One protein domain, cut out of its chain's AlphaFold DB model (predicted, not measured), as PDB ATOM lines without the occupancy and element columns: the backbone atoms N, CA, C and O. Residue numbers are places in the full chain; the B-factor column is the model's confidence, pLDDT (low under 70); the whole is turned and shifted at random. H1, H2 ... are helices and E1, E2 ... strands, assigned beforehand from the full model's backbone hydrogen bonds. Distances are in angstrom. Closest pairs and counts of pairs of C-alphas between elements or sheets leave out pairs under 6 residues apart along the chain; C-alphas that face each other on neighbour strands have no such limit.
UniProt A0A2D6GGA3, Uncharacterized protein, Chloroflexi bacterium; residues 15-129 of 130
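What this domain is: This is residues 15 to 129 of the 130 residues of an uncharacterized protein of Chloroflexi bacterium (UniProt A0A2D6GGA3). A strongly twisted sheet of four strands has one long helix, H2, along one face, with H1 and H3 at opposite ends of H2 and the short H4 and H5 grazing the sheet. The printed part has 115 residues with five named helices and four named strands, in the order E1 E2 H1 H2 H3 E3 E4 H4 H5. The sheet, E1 E2 E3 E4, is mixed, and the class is mixed, helices and strands. The whole is compact, with a radius of gyration of the C-alphas of 15.4 A and spans of 48 by 35 by 21 A.

How they stand to each other: E1, residues 15 to 18, and E2, residues 23 to 30, form an antiparallel hairpin; N 16 and O 25, 2.9 A apart, are within hydrogen-bond range. E2, H1 (38 to 49), H2 (58 to 71), H3 (73 to 79) and E3 (90 to 97) make a strand-helix-strand unit, two parallel strands with helices between; N 26 and O 92 are within range at 2.9 A. Residues 47 to 49 of H1 touch residues 58 to 60 of H2, closest at the C-alphas of Leu 48 and Thr 58, 4.7 A. H2 is on the sheet at a height of 8.9 A, over E2 and E3, making two layers, a helix on one face of a sheet. E4 (113 to 115) is parallel to E3; N 114 and O 95 are within range at 2.9 A. H3, H4 (116 to 121) and H5 (124 to 127) only graze the sheet. Each O i to N i+4 pair is within range in H1 to H4; H5 is too short for one.

Where its parts are: E1 begins at C-alpha 15 (16.287, -37.021, 11.637). E2 measures 21.9 A, H1 16.4 A, H2 20.1 A and E3 22.7 A. H5 ends at C-alpha 127 (9.789, -24.637, 5.841).

The domain as a whole: The C-alphas farthest apart, of Thr 37 and Asp 85, are 48.2 A apart. The printed part has no cut. The link from E3 to E4 is long. Residues 86 and 102 to 107 are under pLDDT 70.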
ATOM      1  N   LEU A  15      17.697 -36.645  11.565       97.69
ATOM      2  CA  LEU A  15      16.287 -37.021  11.637       97.69
ATOM      3  C   LEU A  15      15.617 -36.221  12.757       97.69
ATOM      4  O   LEU A  15      15.956 -36.391  13.927       97.69
ATOM      5  N   ALA A  16      14.672 -35.353  12.408       96.88
ATOM      6  CA  ALA A  16      13.922 -34.563  13.379       96.88
ATOM      7  C   ALA A  16      12.504 -35.117  13.533       96.88
ATOM      8  O   ALA A  16      11.805 -35.314  12.541       96.88
ATOM      9  N   ALA A  17      12.059 -35.331  14.769       96.44
ATOM     10  CA  ALA A  17      10.679 -35.686  15.069       96.44
ATOM     11  C   ALA A  17       9.967 -34.517  15.748       96.44
ATOM     12  O   ALA A  17      10.461 -33.970  16.730       96.44
ATOM     13  N   LEU A  18       8.803 -34.145  15.218       95.31
ATOM     14  CA  LEU A  18       7.960 -33.066  15.715       95.31
ATOM     15  C   LEU A  18       6.601 -33.660  16.124       95.31
ATOM     16  O   LEU A  18       5.710 -33.797  15.277       95.31
ATOM     17  N   PRO A  19       6.433 -34.057  17.402       93.38
ATOM     18  CA  PRO A  19       5.249 -34.779  17.866       93.38
ATOM     19  C   PRO A  19       3.938 -34.001  17.797       93.38
ATOM     20  O   PRO A  19       2.898 -34.620  17.558       93.38
ATOM     21  N   ASP A  20       3.989 -32.679  17.967       92.44
ATOM     22  CA  ASP A  20       2.806 -31.810  17.937       92.44
ATOM     23  C   ASP A  20       2.201 -31.734  16.534       92.44
ATOM     24  O   ASP A  20       0.984 -31.754  16.367       92.44
ATOM     25  N   SER A  21       3.053 -31.718  15.505       93.38
ATOM     26  CA  SER A  21       2.644 -31.699  14.099       93.38
ATOM     27  C   SER A  21       2.619 -33.082  13.443       93.38
ATOM     28  O   SER A  21       2.366 -33.159  12.243       93.38
ATOM     29  N   LYS A  22       2.932 -34.148  14.194       94.75
ATOM     30  CA  LYS A  22       3.081 -35.529  13.694       94.75
ATOM     31  C   LYS A  22       3.973 -35.616  12.451       94.75
ATOM     32  O   LYS A  22       3.636 -36.242  11.447       94.75
ATOM     33  N   LEU A  23       5.132 -34.965  12.512       95.81
ATOM     34  CA  LEU A  23       6.053 -34.866  11.382       95.81
ATOM     35  C   LEU A  23       7.401 -35.504  11.719       95.81
ATOM     36  O   LEU A  23       7.979 -35.216  12.763       95.81
ATOM     37  N   ILE A  24       7.916 -36.322  10.810       97.38
ATOM     38  CA  ILE A  24       9.319 -36.730  10.768       97.38
ATOM     39  C   ILE A  24       9.973 -36.002   9.591       97.38
ATOM     40  O   ILE A  24       9.521 -36.127   8.452       97.38
ATOM     41  N   VAL A  25      11.036 -35.247   9.849       98.12
ATOM     42  CA  VAL A  25      11.818 -34.553   8.820       98.12
ATOM     43  C   VAL A  25      13.145 -35.277   8.651       98.12
ATOM     44  O   VAL A  25      13.949 -35.335   9.582       98.12
ATOM     45  N   ALA A  26      13.369 -35.829   7.462       98.25
ATOM     46  CA  ALA A  26      14.644 -36.411   7.068       98.25
ATOM     47  C   ALA A  26      15.485 -35.335   6.378       98.25
ATOM     48  O   ALA A  26      15.132 -34.856   5.295       98.25
ATOM     49  N   ILE A  27      16.585 -34.951   7.013       97.75
ATOM     50  CA  ILE A  27      17.395 -33.804   6.621       97.75
ATOM     51  C   ILE A  27      18.726 -34.296   6.050       97.75
ATOM     52  O   ILE A  27      19.469 -35.002   6.728       97.75
ATOM     53  N   GLU A  28      19.009 -33.908   4.808       96.44
ATOM     54  CA  GLU A  28      20.339 -34.013   4.196       96.44
ATOM     55  C   GLU A  28      21.053 -32.666   4.357       96.44
ATOM     56  O   GLU A  28      20.501 -31.620   4.007       96.44
ATOM     57  N   CYS A  29      22.279 -32.682   4.864       94.38
ATOM     58  CA  CYS A  29      23.085 -31.501   5.137       94.38
ATOM     59  C   CYS A  29      24.217 -31.384   4.111       94.38
ATOM     60  O   CYS A  29      25.020 -32.301   3.935       94.38
ATOM     61  N   LYS A  30      24.354 -30.226   3.457       90.69
ATOM     62  CA  LYS A  30      25.446 -29.979   2.508       90.69
ATOM     63  C   LYS A  30      26.212 -28.708   2.848       90.69
ATOM     64  O   LYS A  30      25.638 -27.628   2.926       90.69
ATOM     65  N   ASN A  31      27.530 -28.835   2.982       88.69
ATOM     66  CA  ASN A  31      28.430 -27.687   3.020       88.69
ATOM     67  C   ASN A  31      28.800 -27.283   1.587       88.69
ATOM     68  O   ASN A  31      29.476 -28.035   0.881       88.69
ATOM     69  N   LEU A  32      28.344 -26.108   1.168       80.88
ATOM     70  CA  LEU A  32      28.586 -25.534  -0.149       80.88
ATOM     71  C   LEU A  32      29.617 -24.410  -0.126       80.88
ATOM     72  O   LEU A  32      30.183 -24.111  -1.179       80.88
ATOM     73  N   ALA A  33      29.942 -23.854   1.045       75.56
ATOM     74  CA  ALA A  33      30.989 -22.842   1.186       75.56
ATOM     75  C   ALA A  33      32.388 -23.340   0.766       75.56
ATOM     76  O   ALA A  33      33.304 -22.540   0.554       75.56
ATOM     77  N   LEU A  34      32.575 -24.658   0.618       72.81
ATOM     78  CA  LEU A  34      33.804 -25.243   0.074       72.81
ATOM     79  C   LEU A  34      34.031 -24.914  -1.411       72.81
ATOM     80  O   LEU A  34      35.182 -24.889  -1.848       72.81
ATOM     81  N   ALA A  35      32.978 -24.642  -2.184       77.25
ATOM     82  CA  ALA A  35      33.097 -24.268  -3.589       77.25
ATOM     83  C   ALA A  35      33.381 -22.764  -3.727       77.25
ATOM     84  O   ALA A  35      32.554 -21.934  -3.356       77.25
ATOM     85  N   ARG A  36      34.546 -22.393  -4.276       77.69
ATOM     86  CA  ARG A  36      35.003 -20.990  -4.343       77.69
ATOM     87  C   ARG A  36      34.950 -20.405  -5.748       77.69
ATOM     88  O   ARG A  36      34.864 -19.191  -5.911       77.69
ATOM     89  N   THR A  37      35.007 -21.254  -6.769       84.56
ATOM     90  CA  THR A  37      34.950 -20.852  -8.177       84.56
ATOM     91  C   THR A  37      33.593 -21.188  -8.801       84.56
ATOM     92  O   THR A  37      32.955 -22.165  -8.399       84.56
ATOM     93  N   PRO A  38      33.153 -20.463  -9.850       81.81
ATOM     94  CA  PRO A  38      31.903 -20.777 -10.550       81.81
ATOM     95  C   PRO A  38      31.820 -22.231 -11.034       81.81
ATOM     96  O   PRO A  38      30.758 -22.848 -10.985       81.81
ATOM     97  N   ARG A  39      32.954 -22.805 -11.458       86.44
ATOM     98  CA  ARG A  39      33.042 -24.204 -11.889       86.44
ATOM     99  C   ARG A  39      32.838 -25.180 -10.731       86.44
ATOM    100  O   ARG A  39      32.151 -26.181 -10.902       86.44
ATOM    101  N   GLU A  40      33.411 -24.908  -9.562       86.00
ATOM    102  CA  GLU A  40      33.205 -25.738  -8.370       86.00
ATOM    103  C   GLU A  40      31.753 -25.678  -7.897       86.00
ATOM    104  O   GLU A  40      31.172 -26.720  -7.598       86.00
ATOM    105  N   ILE A  41      31.142 -24.489  -7.911       83.50
ATOM    106  CA  ILE A  41      29.724 -24.315  -7.569       83.50
ATOM    107  C   ILE A  41      28.855 -25.111  -8.549       83.50
ATOM    108  O   ILE A  41      27.981 -25.869  -8.132       83.50
ATOM    109  N   GLN A  42      29.125 -25.005  -9.855       84.88
ATOM    110  CA  GLN A  42      28.416 -25.779 -10.872       84.88
ATOM    111  C   GLN A  42      28.546 -27.287 -10.633       84.88
ATOM    112  O   GLN A  42      27.550 -28.002 -10.724       84.88
ATOM    113  N   ASN A  43      29.744 -27.772 -10.308       87.12
ATOM    114  CA  ASN A  43      29.969 -29.188 -10.027       87.12
ATOM    115  C   ASN A  43      29.166 -29.659  -8.807       87.12
ATOM    116  O   ASN A  43      28.543 -30.716  -8.879       87.12
ATOM    117  N   GLN A  44      29.115 -28.867  -7.730       86.62
ATOM    118  CA  GLN A  44      28.298 -29.181  -6.551       86.62
ATOM    119  C   GLN A  44      26.804 -29.235  -6.893       86.62
ATOM    120  O   GLN A  44      26.111 -30.171  -6.502       86.62
ATOM    121  N   LEU A  45      26.299 -28.286  -7.688       85.81
ATOM    122  CA  LEU A  45      24.902 -28.304  -8.135       85.81
ATOM    123  C   LEU A  45      24.596 -29.516  -9.029       85.81
ATOM    124  O   LEU A  45      23.521 -30.108  -8.923       85.81
ATOM    125  N   VAL A  46      25.532 -29.911  -9.897       88.19
ATOM    126  CA  VAL A  46      25.402 -31.125 -10.713       88.19
ATOM    127  C   VAL A  46      25.347 -32.358  -9.816       88.19
ATOM    128  O   VAL A  46      24.416 -33.143  -9.961       88.19
ATOM    129  N   GLU A  47      26.261 -32.509  -8.859       89.62
ATOM    130  CA  GLU A  47      26.263 -33.624  -7.903       89.62
ATOM    131  C   GLU A  47      24.947 -33.705  -7.108       89.62
ATOM    132  O   GLU A  47      24.357 -34.779  -6.980       89.62
ATOM    133  N   LEU A  48      24.442 -32.563  -6.634       89.38
ATOM    134  CA  LEU A  48      23.216 -32.496  -5.841       89.38
ATOM    135  C   LEU A  48      21.960 -32.881  -6.634       89.38
ATOM    136  O   LEU A  48      21.147 -33.679  -6.153       89.38
ATOM    137  N   PHE A  49      21.789 -32.322  -7.835       88.06
ATOM    138  CA  PHE A  49      20.499 -32.336  -8.540       88.06
ATOM    139  C   PHE A  49      20.474 -33.165  -9.827       88.06
ATOM    140  O   PHE A  49      19.402 -33.580 -10.255       88.06
ATOM    141  N   LYS A  50      21.625 -33.419 -10.460       87.94
ATOM    142  CA  LYS A  50      21.705 -34.135 -11.749       87.94
ATOM    143  C   LYS A  50      22.451 -35.464 -11.667       87.94
ATOM    144  O   LYS A  50      22.124 -36.384 -12.408       87.94
ATOM    145  N   GLY A  51      23.408 -35.578 -10.753       87.38
ATOM    146  CA  GLY A  51      24.338 -36.695 -10.699       87.38
ATOM    147  C   GLY A  51      25.320 -36.690 -11.874       87.38
ATOM    148  O   GLY A  51      25.481 -35.702 -12.594       87.38
ATOM    149  N   SER A  52      25.988 -37.821 -12.064       86.75
ATOM    150  CA  SER A  52      26.892 -38.088 -13.183       86.75
ATOM    151  C   SER A  52      26.498 -39.390 -13.886       86.75
ATOM    152  O   SER A  52      25.567 -40.074 -13.469       86.75
ATOM    153  N   ARG A  53      27.224 -39.766 -14.949       83.75
ATOM    154  CA  ARG A  53      27.020 -41.057 -15.631       83.75
ATOM    155  C   ARG A  53      27.084 -42.244 -14.658       83.75
ATOM    156  O   ARG A  53      26.327 -43.194 -14.820       83.75
ATOM    157  N   ASP A  54      27.947 -42.143 -13.651       87.00
ATOM    158  CA  ASP A  54      28.267 -43.239 -12.735       87.00
ATOM    159  C   ASP A  54      27.674 -43.038 -11.331       87.00
ATOM    160  O   ASP A  54      27.854 -43.880 -10.453       87.00
ATOM    161  N   SER A  55      26.973 -41.926 -11.080       88.38
ATOM    162  CA  SER A  55      26.428 -41.633  -9.753       88.38
ATOM    163  C   SER A  55      25.070 -40.944  -9.810       88.38
ATOM    164  O   SER A  55      24.878 -39.949 -10.504       88.38
ATOM    165  N   SER A  56      24.116 -41.458  -9.033       90.44
ATOM    166  CA  SER A  56      22.828 -40.788  -8.846       90.44
ATOM    167  C   SER A  56      23.004 -39.468  -8.087       90.44
ATOM    168  O   SER A  56      23.855 -39.416  -7.187       90.44
ATOM    169  N   PRO A  57      22.173 -38.448  -8.379       92.75
ATOM    170  CA  PRO A  57      22.187 -37.207  -7.623       92.75
ATOM    171  C   PRO A  57      21.963 -37.442  -6.129       92.75
ATOM    172  O   PRO A  57      21.224 -38.355  -5.738       92.75
ATOM    173  N   THR A  58      22.553 -36.588  -5.296       93.06
ATOM    174  CA  THR A  58      22.368 -36.634  -3.837       93.06
ATOM    175  C   THR A  58      20.892 -36.559  -3.456       93.06
ATOM    176  O   THR A  58      20.431 -37.350  -2.640       93.06
ATOM    177  N   THR A  59      20.113 -35.706  -4.127       92.81
ATOM    178  CA  THR A  59      18.660 -35.602  -3.903       92.81
ATOM    179  C   THR A  59      17.923 -36.920  -4.165       92.81
ATOM    180  O   THR A  59      17.059 -37.303  -3.382       92.81
ATOM    181  N   THR A  60      18.287 -37.669  -5.211       94.50
ATOM    182  CA  THR A  60      17.697 -38.991  -5.491       94.50
ATOM    183  C   THR A  60      18.076 -40.024  -4.435       94.50
ATOM    184  O   THR A  60      17.236 -40.825  -4.030       94.50
ATOM    185  N   LYS A  61      19.332 -40.023  -3.971       95.12
ATOM    186  CA  LYS A  61      19.769 -40.922  -2.891       95.12
ATOM    187  C   LYS A  61      19.020 -40.619  -1.592       95.12
ATOM    188  O   LYS A  61      18.515 -41.548  -0.969       95.12
ATOM    189  N   HIS A  62      18.880 -39.341  -1.244       97.12
ATOM    190  CA  HIS A  62      18.127 -38.908  -0.068       97.12
ATOM    191  C   HIS A  62      16.659 -39.333  -0.136       97.12
ATOM    192  O   HIS A  62      16.141 -39.922   0.808       97.12
ATOM    193  N   LEU A  63      16.002 -39.150  -1.287       96.81
ATOM    194  CA  LEU A  63      14.619 -39.599  -1.479       96.81
ATOM    195  C   LEU A  63      14.451 -41.108  -1.269       96.81
ATOM    196  O   LEU A  63      13.485 -41.517  -0.637       96.81
ATOM    197  N   ARG A  64      15.414 -41.939  -1.689       96.81
ATOM    198  CA  ARG A  64      15.371 -43.389  -1.412       96.81
ATOM    199  C   ARG A  64      15.433 -43.703   0.084       96.81
ATOM    200  O   ARG A  64      14.783 -44.646   0.527       96.81
ATOM    201  N   ARG A  65      16.191 -42.930   0.867       97.69
ATOM    202  CA  ARG A  65      16.231 -43.062   2.336       97.69
ATOM    203  C   ARG A  65      14.920 -42.604   2.962       97.69
ATOM    204  O   ARG A  65      14.412 -43.262   3.860       97.69
ATOM    205  N   VAL A  66      14.334 -41.521   2.454       97.94
ATOM    206  CA  VAL A  66      13.009 -41.050   2.882       97.94
ATOM    207  C   VAL A  66      11.932 -42.091   2.591       97.94
ATOM    208  O   VAL A  66      11.102 -42.367   3.454       97.94
ATOM    209  N   ASP A  67      11.962 -42.725   1.423       97.31
ATOM    210  CA  ASP A  67      11.033 -43.804   1.088       97.31
ATOM    211  C   ASP A  67      11.241 -45.021   1.991       97.31
ATOM    212  O   ASP A  67      10.267 -45.602   2.470       97.31
ATOM    213  N   TRP A  68      12.491 -45.348   2.332       97.88
ATOM    214  CA  TRP A  68      12.778 -46.366   3.340       97.88
ATOM    215  C   TRP A  68      12.174 -46.007   4.705       97.88
ATOM    216  O   TRP A  68      11.513 -46.848   5.314       97.88
ATOM    217  N   LEU A  69      12.332 -44.761   5.171       97.50
ATOM    218  CA  LEU A  69      11.734 -44.283   6.423       97.50
ATOM    219  C   LEU A  69      10.202 -44.383   6.396       97.50
ATOM    220  O   LEU A  69       9.605 -44.797   7.385       97.50
ATOM    221  N   ARG A  70       9.564 -44.063   5.263       96.62
ATOM    222  CA  ARG A  70       8.110 -44.203   5.074       96.62
ATOM    223  C   ARG A  70       7.663 -45.658   5.154       96.62
ATOM    224  O   ARG A  70       6.700 -45.959   5.848       96.62
ATOM    225  N   SER A  71       8.368 -46.563   4.476       95.69
ATOM    226  CA  SER A  71       8.052 -47.997   4.496       95.69
ATOM    227  C   SER A  71       8.328 -48.669   5.843       95.69
ATOM    228  O   SER A  71       7.803 -49.748   6.091       95.69
ATOM    229  N   ASN A  72       9.132 -48.047   6.710       95.44
ATOM    230  CA  ASN A  72       9.513 -48.578   8.021       95.44
ATOM    231  C   ASN A  72       9.045 -47.669   9.173       95.44
ATOM    232  O   ASN A  72       9.665 -47.648  10.239       95.44
ATOM    233  N   LEU A  73       7.968 -46.902   8.973       95.62
ATOM    234  CA  LEU A  73       7.578 -45.812   9.868       95.62
ATOM    235  C   LEU A  73       7.309 -46.259  11.312       95.62
ATOM    236  O   LEU A  73       7.836 -45.635  12.228       95.62
ATOM    237  N   SER A  74       6.577 -47.348  11.563       94.31
ATOM    238  CA  SER A  74       6.398 -47.859  12.937       94.31
ATOM    239  C   SER A  74       7.707 -48.318  13.578       94.31
ATOM    240  O   SER A  74       7.919 -48.060  14.764       94.31
ATOM    241  N   ALA A  75       8.598 -48.911  12.777       94.50
ATOM    242  CA  ALA A  75      10.023 -49.115  13.054       94.50
ATOM    243  C   ALA A  75      10.668 -47.895  13.728       94.50
ATOM    244  O   ALA A  75      11.152 -47.919  14.864       94.50
ATOM    245  N   VAL A  76      10.623 -46.801  12.973       95.38
ATOM    246  CA  VAL A  76      11.226 -45.510  13.302       95.38
ATOM    247  C   VAL A  76      10.541 -44.852  14.502       95.38
ATOM    248  O   VAL A  76      11.211 -44.375  15.407       95.38
ATOM    249  N   LEU A  77       9.208 -44.841  14.561       95.81
ATOM    250  CA  LEU A  77       8.478 -44.247  15.687       95.81
ATOM    251  C   LEU A  77       8.771 -44.980  16.999       95.81
ATOM    252  O   LEU A  77       8.978 -44.340  18.027       95.81
ATOM    253  N   THR A  78       8.851 -46.311  16.949       95.88
ATOM    254  CA  THR A  78       9.189 -47.135  18.116       95.88
ATOM    255  C   THR A  78      10.603 -46.837  18.608       95.88
ATOM    256  O   THR A  78      10.802 -46.660  19.808       95.88
ATOM    257  N   SER A  79      11.586 -46.737  17.703       95.06
ATOM    258  CA  SER A  79      12.973 -46.434  18.091       95.06
ATOM    259  C   SER A  79      13.125 -45.035  18.693       95.06
ATOM    260  O   SER A  79      13.945 -44.840  19.588       95.06
ATOM    261  N   LEU A  80      12.289 -44.087  18.264       94.75
ATOM    262  CA  LEU A  80      12.207 -42.733  18.812       94.75
ATOM    263  C   LEU A  80      11.344 -42.630  20.082       94.75
ATOM    264  O   LEU A  80      11.181 -41.531  20.605       94.75
ATOM    265  N   GLN A  81      10.794 -43.745  20.584       94.88
ATOM    266  CA  GLN A  81       9.897 -43.787  21.750       94.88
ATOM    267  C   GLN A  81       8.644 -42.908  21.582       94.88
ATOM    268  O   GLN A  81       8.129 -42.324  22.536       94.88
ATOM    269  N   LEU A  82       8.142 -42.814  20.351       93.00
ATOM    270  CA  LEU A  82       6.955 -42.047  19.990       93.00
ATOM    271  C   LEU A  82       5.728 -42.954  19.870       93.00
ATOM    272  O   LEU A  82       5.825 -44.163  19.664       93.00
ATOM    273  N   SER A  83       4.543 -42.349  19.974       86.75
ATOM    274  CA  SER A  83       3.280 -43.062  19.771       86.75
ATOM    275  C   SER A  83       3.191 -43.631  18.351       86.75
ATOM    276  O   SER A  83       3.296 -42.894  17.365       86.75
ATOM    277  N   VAL A  84       2.969 -44.945  18.275       78.75
ATOM    278  CA  VAL A  84       2.858 -45.721  17.036       78.75
ATOM    279  C   VAL A  84       1.427 -45.634  16.499       78.75
ATOM    280  O   VAL A  84       0.666 -46.595  16.535       78.75
ATOM    281  N   ASP A  85       1.043 -44.452  16.030       83.50
ATOM    282  CA  ASP A  85      -0.144 -44.277  15.188       83.50
ATOM    283  C   ASP A  85       0.295 -43.791  13.806       83.50
ATOM    284  O   ASP A  85       0.268 -42.598  13.498       83.50
ATOM    285  N   GLU A  86       0.763 -44.728  12.979       68.81
ATOM    286  CA  GLU A  86       1.358 -44.459  11.662       68.81
ATOM    287  C   GLU A  86       0.477 -43.599  10.757       68.81
ATOM    288  O   GLU A  86       0.994 -42.803   9.980       68.81
ATOM    289  N   LYS A  87      -0.853 -43.718  10.875       78.00
ATOM    290  CA  LYS A  87      -1.800 -42.973  10.033       78.00
ATOM    291  C   LYS A  87      -1.746 -41.468  10.272       78.00
ATOM    292  O   LYS A  87      -2.253 -40.707   9.452       78.00
ATOM    293  N   THR A  88      -1.167 -41.049  11.393       87.81
ATOM    294  CA  THR A  88      -1.063 -39.640  11.769       87.81
ATOM    295  C   THR A  88       0.284 -39.032  11.408       87.81
ATOM    296  O   THR A  88       0.362 -37.815  11.251       87.81
ATOM    297  N   TRP A  89       1.330 -39.848  11.251       95.12
ATOM    298  CA  TRP A  89       2.687 -39.361  11.031       95.12
ATOM    299  C   TRP A  89       3.020 -39.229   9.548       95.12
ATOM    300  O   TRP A  89       2.769 -40.124   8.748       95.12
ATOM    301  N   THR A  90       3.655 -38.116   9.184       95.25
ATOM    302  CA  THR A  90       4.152 -37.880   7.822       95.25
ATOM    303  C   THR A  90       5.672 -37.782   7.821       95.25
ATOM    304  O   THR A  90       6.246 -37.106   8.672       95.25
ATOM    305  N   VAL A  91       6.325 -38.418   6.843       97.25
ATOM    306  CA  VAL A  91       7.774 -38.287   6.618       97.25
ATOM    307  C   VAL A  91       8.036 -37.381   5.418       97.25
ATOM    308  O   VAL A  91       7.614 -37.690   4.292       97.25
ATOM    309  N   VAL A  92       8.764 -36.289   5.649       97.56
ATOM    310  CA  VAL A  92       9.114 -35.299   4.622       97.56
ATOM    311  C   VAL A  92      10.634 -35.145   4.468       97.56
ATOM    312  O   VAL A  92      11.357 -35.155   5.466       97.56
ATOM    313  N   PRO A  93      11.137 -35.018   3.229       97.75
ATOM    314  CA  PRO A  93      12.533 -34.681   2.963       97.75
ATOM    315  C   PRO A  93      12.791 -33.173   3.101       97.75
ATOM    316  O   PRO A  93      11.943 -32.354   2.751       97.75
ATOM    317  N   LEU A  94      13.998 -32.818   3.537       96.31
ATOM    318  CA  LEU A  94      14.534 -31.458   3.528       96.31
ATOM    319  C   LEU A  94      16.030 -31.509   3.183       96.31
ATOM    320  O   LEU A  94      16.735 -32.398   3.663       96.31
ATOM    321  N   LEU A  95      16.521 -30.568   2.372       94.19
ATOM    322  CA  LEU A  95      17.960 -30.326   2.226       94.19
ATOM    323  C   LEU A  95      18.332 -29.008   2.894       94.19
ATOM    324  O   LEU A  95      17.727 -27.971   2.621       94.19
ATOM    325  N   VAL A  96      19.360 -29.054   3.733       94.44
ATOM    326  CA  VAL A  96      19.887 -27.903   4.460       94.44
ATOM    327  C   VAL A  96      21.302 -27.633   4.000       94.44
ATOM    328  O   VAL A  96      22.140 -28.529   3.950       94.44
ATOM    329  N   SER A  97      21.567 -26.378   3.674       91.38
ATOM    330  CA  SER A  97      22.898 -25.906   3.308       91.38
ATOM    331  C   SER A  97      23.449 -24.933   4.339       91.38
ATOM    332  O   SER A  97      22.699 -24.253   5.031       91.38
ATOM    333  N   ASP A  98      24.767 -24.861   4.467       88.88
ATOM    334  CA  ASP A  98      25.441 -23.892   5.339       88.88
ATOM    335  C   ASP A  98      25.297 -22.439   4.852       88.88
ATOM    336  O   ASP A  98      25.360 -21.507   5.651       88.88
ATOM    337  N   THR A  99      25.048 -22.243   3.558       81.38
ATOM    338  CA  THR A  99      24.831 -20.934   2.926       81.38
ATOM    339  C   THR A  99      23.596 -20.957   2.039       81.38
ATOM    340  O   THR A  99      23.314 -21.985   1.428       81.38
ATOM    341  N   GLU A 100      22.903 -19.825   1.882       79.25
ATOM    342  CA  GLU A 100      21.813 -19.743   0.907       79.25
ATOM    343  C   GLU A 100      22.283 -20.109  -0.501       79.25
ATOM    344  O   GLU A 100      23.280 -19.601  -1.018       79.25
ATOM    345  N   MET A 101      21.527 -20.999  -1.136       71.00
ATOM    346  CA  MET A 101      21.755 -21.341  -2.522       71.00
ATOM    347  C   MET A 101      20.862 -20.509  -3.433       71.00
ATOM    348  O   MET A 101      19.640 -20.577  -3.355       71.00
ATOM    349  N   TYR A 102      21.469 -19.858  -4.420       68.38
ATOM    350  CA  TYR A 102      20.732 -19.359  -5.584       68.38
ATOM    351  C   TYR A 102      20.385 -20.488  -6.579       68.38
ATOM    352  O   TYR A 102      19.501 -20.346  -7.418       68.38
ATOM    353  N   GLY A 103      21.068 -21.637  -6.472       61.06
ATOM    354  CA  GLY A 103      20.919 -22.809  -7.344       61.06
ATOM    355  C   GLY A 103      19.504 -23.407  -7.434       61.06
ATOM    356  O   GLY A 103      19.075 -23.673  -8.551       61.06
ATOM    357  N   PRO A 104      18.743 -23.584  -6.337       56.75
ATOM    358  CA  PRO A 104      17.352 -24.047  -6.363       56.75
ATOM    359  C   PRO A 104      16.404 -23.205  -7.229       56.75
ATOM    360  O   PRO A 104      15.435 -23.741  -7.759       56.75
ATOM    361  N   TYR A 105      16.695 -21.918  -7.453       59.00
ATOM    362  CA  TYR A 105      15.935 -21.091  -8.404       59.00
ATOM    363  C   TYR A 105      16.249 -21.421  -9.873       59.00
ATOM    364  O   TYR A 105      15.504 -21.040 -10.772       59.00
ATOM    365  N   LEU A 106      17.353 -22.127 -10.128       62.56
ATOM    366  CA  LEU A 106      17.811 -22.559 -11.453       62.56
ATOM    367  C   LEU A 106      17.512 -24.042 -11.728       62.56
ATOM    368  O   LEU A 106      17.495 -24.465 -12.883       62.56
ATOM    369  N   VAL A 107      17.298 -24.840 -10.681       66.00
ATOM    370  CA  VAL A 107      16.974 -26.269 -10.743       66.00
ATOM    371  C   VAL A 107      15.846 -26.537  -9.762       66.00
ATOM    372  O   VAL A 107      16.104 -26.610  -8.570       66.00
ATOM    373  N   SER A 108      14.615 -26.678 -10.265       76.19
ATOM    374  CA  SER A 108      13.418 -26.994  -9.477       76.19
ATOM    375  C   SER A 108      13.651 -28.248  -8.625       76.19
ATOM    376  O   SER A 108      13.630 -29.358  -9.170       76.19
ATOM    377  N   PRO A 109      13.923 -28.110  -7.314       83.56
ATOM    378  CA  PRO A 109      14.272 -29.253  -6.493       83.56
ATOM    379  C   PRO A 109      13.014 -30.097  -6.230       83.56
ATOM    380  O   PRO A 109      11.914 -29.552  -6.134       83.56
ATOM    381  N   PRO A 110      13.142 -31.428  -6.085       88.88
ATOM    382  CA  PRO A 110      11.990 -32.302  -5.858       88.88
ATOM    383  C   PRO A 110      11.399 -32.191  -4.441       88.88
ATOM    384  O   PRO A 110      10.410 -32.855  -4.139       88.88
ATOM    385  N   PHE A 111      12.022 -31.403  -3.564       91.81
ATOM    386  CA  PHE A 111      11.597 -31.150  -2.192       91.81
ATOM    387  C   PHE A 111      12.226 -29.855  -1.649       91.81
ATOM    388  O   PHE A 111      13.157 -29.340  -2.277       91.81
ATOM    389  N   PRO A 112      11.744 -29.328  -0.506       92.69
ATOM    390  CA  PRO A 112      12.240 -28.083   0.068       92.69
ATOM    391  C   PRO A 112      13.749 -28.078   0.321       92.69
ATOM    392  O   PRO A 112      14.356 -29.072   0.732       92.69
ATOM    393  N   VAL A 113      14.341 -26.912   0.085       90.88
ATOM    394  CA  VAL A 113      15.763 -26.638   0.262       90.88
ATOM    395  C   VAL A 113      15.896 -25.316   1.005       90.88
ATOM    396  O   VAL A 113      15.305 -24.324   0.584       90.88
ATOM    397  N   CYS A 114      16.672 -25.275   2.084       91.25
ATOM    398  CA  CYS A 114      16.914 -24.043   2.832       91.25
ATOM    399  C   CYS A 114      18.360 -23.934   3.331       91.25
ATOM    400  O   CYS A 114      19.173 -24.853   3.177       91.25
ATOM    401  N   SER A 115      18.698 -22.778   3.901       91.69
ATOM    402  CA  SER A 115      19.969 -22.584   4.592       91.69
ATOM    403  C   SER A 115      19.826 -22.825   6.095       91.69
ATOM    404  O   SER A 115      18.726 -22.805   6.653       91.69
ATOM    405  N   LEU A 116      20.958 -23.002   6.769       91.44
ATOM    406  CA  LEU A 116      21.013 -23.107   8.219       91.44
ATOM    407  C   LEU A 116      20.490 -21.831   8.907       91.44
ATOM    408  O   LEU A 116      19.805 -21.935   9.922       91.44
ATOM    409  N   ASP A 117      20.745 -20.646   8.337       91.38
ATOM    410  CA  ASP A 117      20.197 -19.377   8.848       91.38
ATOM    411  C   ASP A 117      18.660 -19.356   8.763       91.38
ATOM    412  O   ASP A 117      18.001 -18.940   9.715       91.38
ATOM    413  N   THR A 118      18.076 -19.913   7.694       91.75
ATOM    414  CA  THR A 118      16.616 -20.051   7.566       91.75
ATOM    415  C   THR A 118      16.030 -20.900   8.698       91.75
ATOM    416  O   THR A 118      15.032 -20.511   9.299       91.75
ATOM    417  N   ILE A 119      16.658 -22.031   9.038       91.38
ATOM    418  CA  ILE A 119      16.205 -22.891  10.150       91.38
ATOM    419  C   ILE A 119      16.349 -22.191  11.506       91.38
ATOM    420  O   ILE A 119      15.538 -22.415  12.400       91.38
ATOM    421  N   ALA A 120      17.348 -21.324  11.671       90.69
ATOM    422  CA  ALA A 120      17.531 -20.573  12.911       90.69
ATOM    423  C   ALA A 120      16.443 -19.506  13.146       90.69
ATOM    424  O   ALA A 120      16.276 -19.045  14.275       90.69
ATOM    425  N   ARG A 121      15.715 -19.100  12.098       92.88
ATOM    426  CA  ARG A 121      14.722 -18.011  12.142       92.88
ATOM    427  C   ARG A 121      13.280 -18.469  11.925       92.88
ATOM    428  O   ARG A 121      12.367 -17.732  12.289       92.88
ATOM    429  N   THR A 122      13.083 -19.653  11.354       92.56
ATOM    430  CA  THR A 122      11.781 -20.157  10.904       92.56
ATOM    431  C   THR A 122      11.584 -21.596  11.366       92.56
ATOM    432  O   THR A 122      12.530 -22.382  11.404       92.56
ATOM    433  N   SER A 123      10.352 -21.981  11.707       92.94
ATOM    434  CA  SER A 123      10.090 -23.348  12.159       92.94
ATOM    435  C   SER A 123      10.221 -24.366  11.017       92.94
ATOM    436  O   SER A 123       9.854 -24.099   9.870       92.94
ATOM    437  N   LEU A 124      10.673 -25.587  11.331       93.25
ATOM    438  CA  LEU A 124      10.727 -26.679  10.345       93.25
ATOM    439  C   LEU A 124       9.351 -26.983   9.735       93.25
ATOM    440  O   LEU A 124       9.272 -27.350   8.567       93.25
ATOM    441  N   VAL A 125       8.271 -26.807  10.505       93.62
ATOM    442  CA  VAL A 125       6.895 -27.022  10.035       93.62
ATOM    443  C   VAL A 125       6.529 -26.047   8.919       93.62
ATOM    444  O   VAL A 125       5.866 -26.449   7.969       93.62
ATOM    445  N   GLU A 126       6.940 -24.785   9.023       93.12
ATOM    446  CA  GLU A 126       6.701 -23.782   7.981       93.12
ATOM    447  C   GLU A 126       7.556 -24.066   6.745       93.12
ATOM    448  O   GLU A 126       7.033 -24.073   5.635       93.12
ATOM    449  N   ILE A 127       8.841 -24.380   6.938       92.31
ATOM    450  CA  ILE A 127       9.789 -24.637   5.841       92.31
ATOM    451  C   ILE A 127       9.326 -25.797   4.953       92.31
ATOM    452  O   ILE A 127       9.405 -25.709   3.734       92.31
ATOM    453  N   VAL A 128       8.849 -26.892   5.548       91.50
ATOM    454  CA  VAL A 128       8.468 -28.098   4.791       91.50
ATOM    455  C   VAL A 128       7.052 -28.053   4.206       91.50
ATOM    456  O   VAL A 128       6.675 -28.966   3.474       91.50
ATOM    457  N   LYS A 129       6.255 -27.034   4.551       84.19
ATOM    458  CA  LYS A 129       4.893 -26.820   4.028       84.19
ATOM    459  C   LYS A 129       4.815 -25.747   2.935       84.19
ATOM    460  O   LYS A 129       3.749 -25.618   2.335       84.19
TER     461      LYS A 129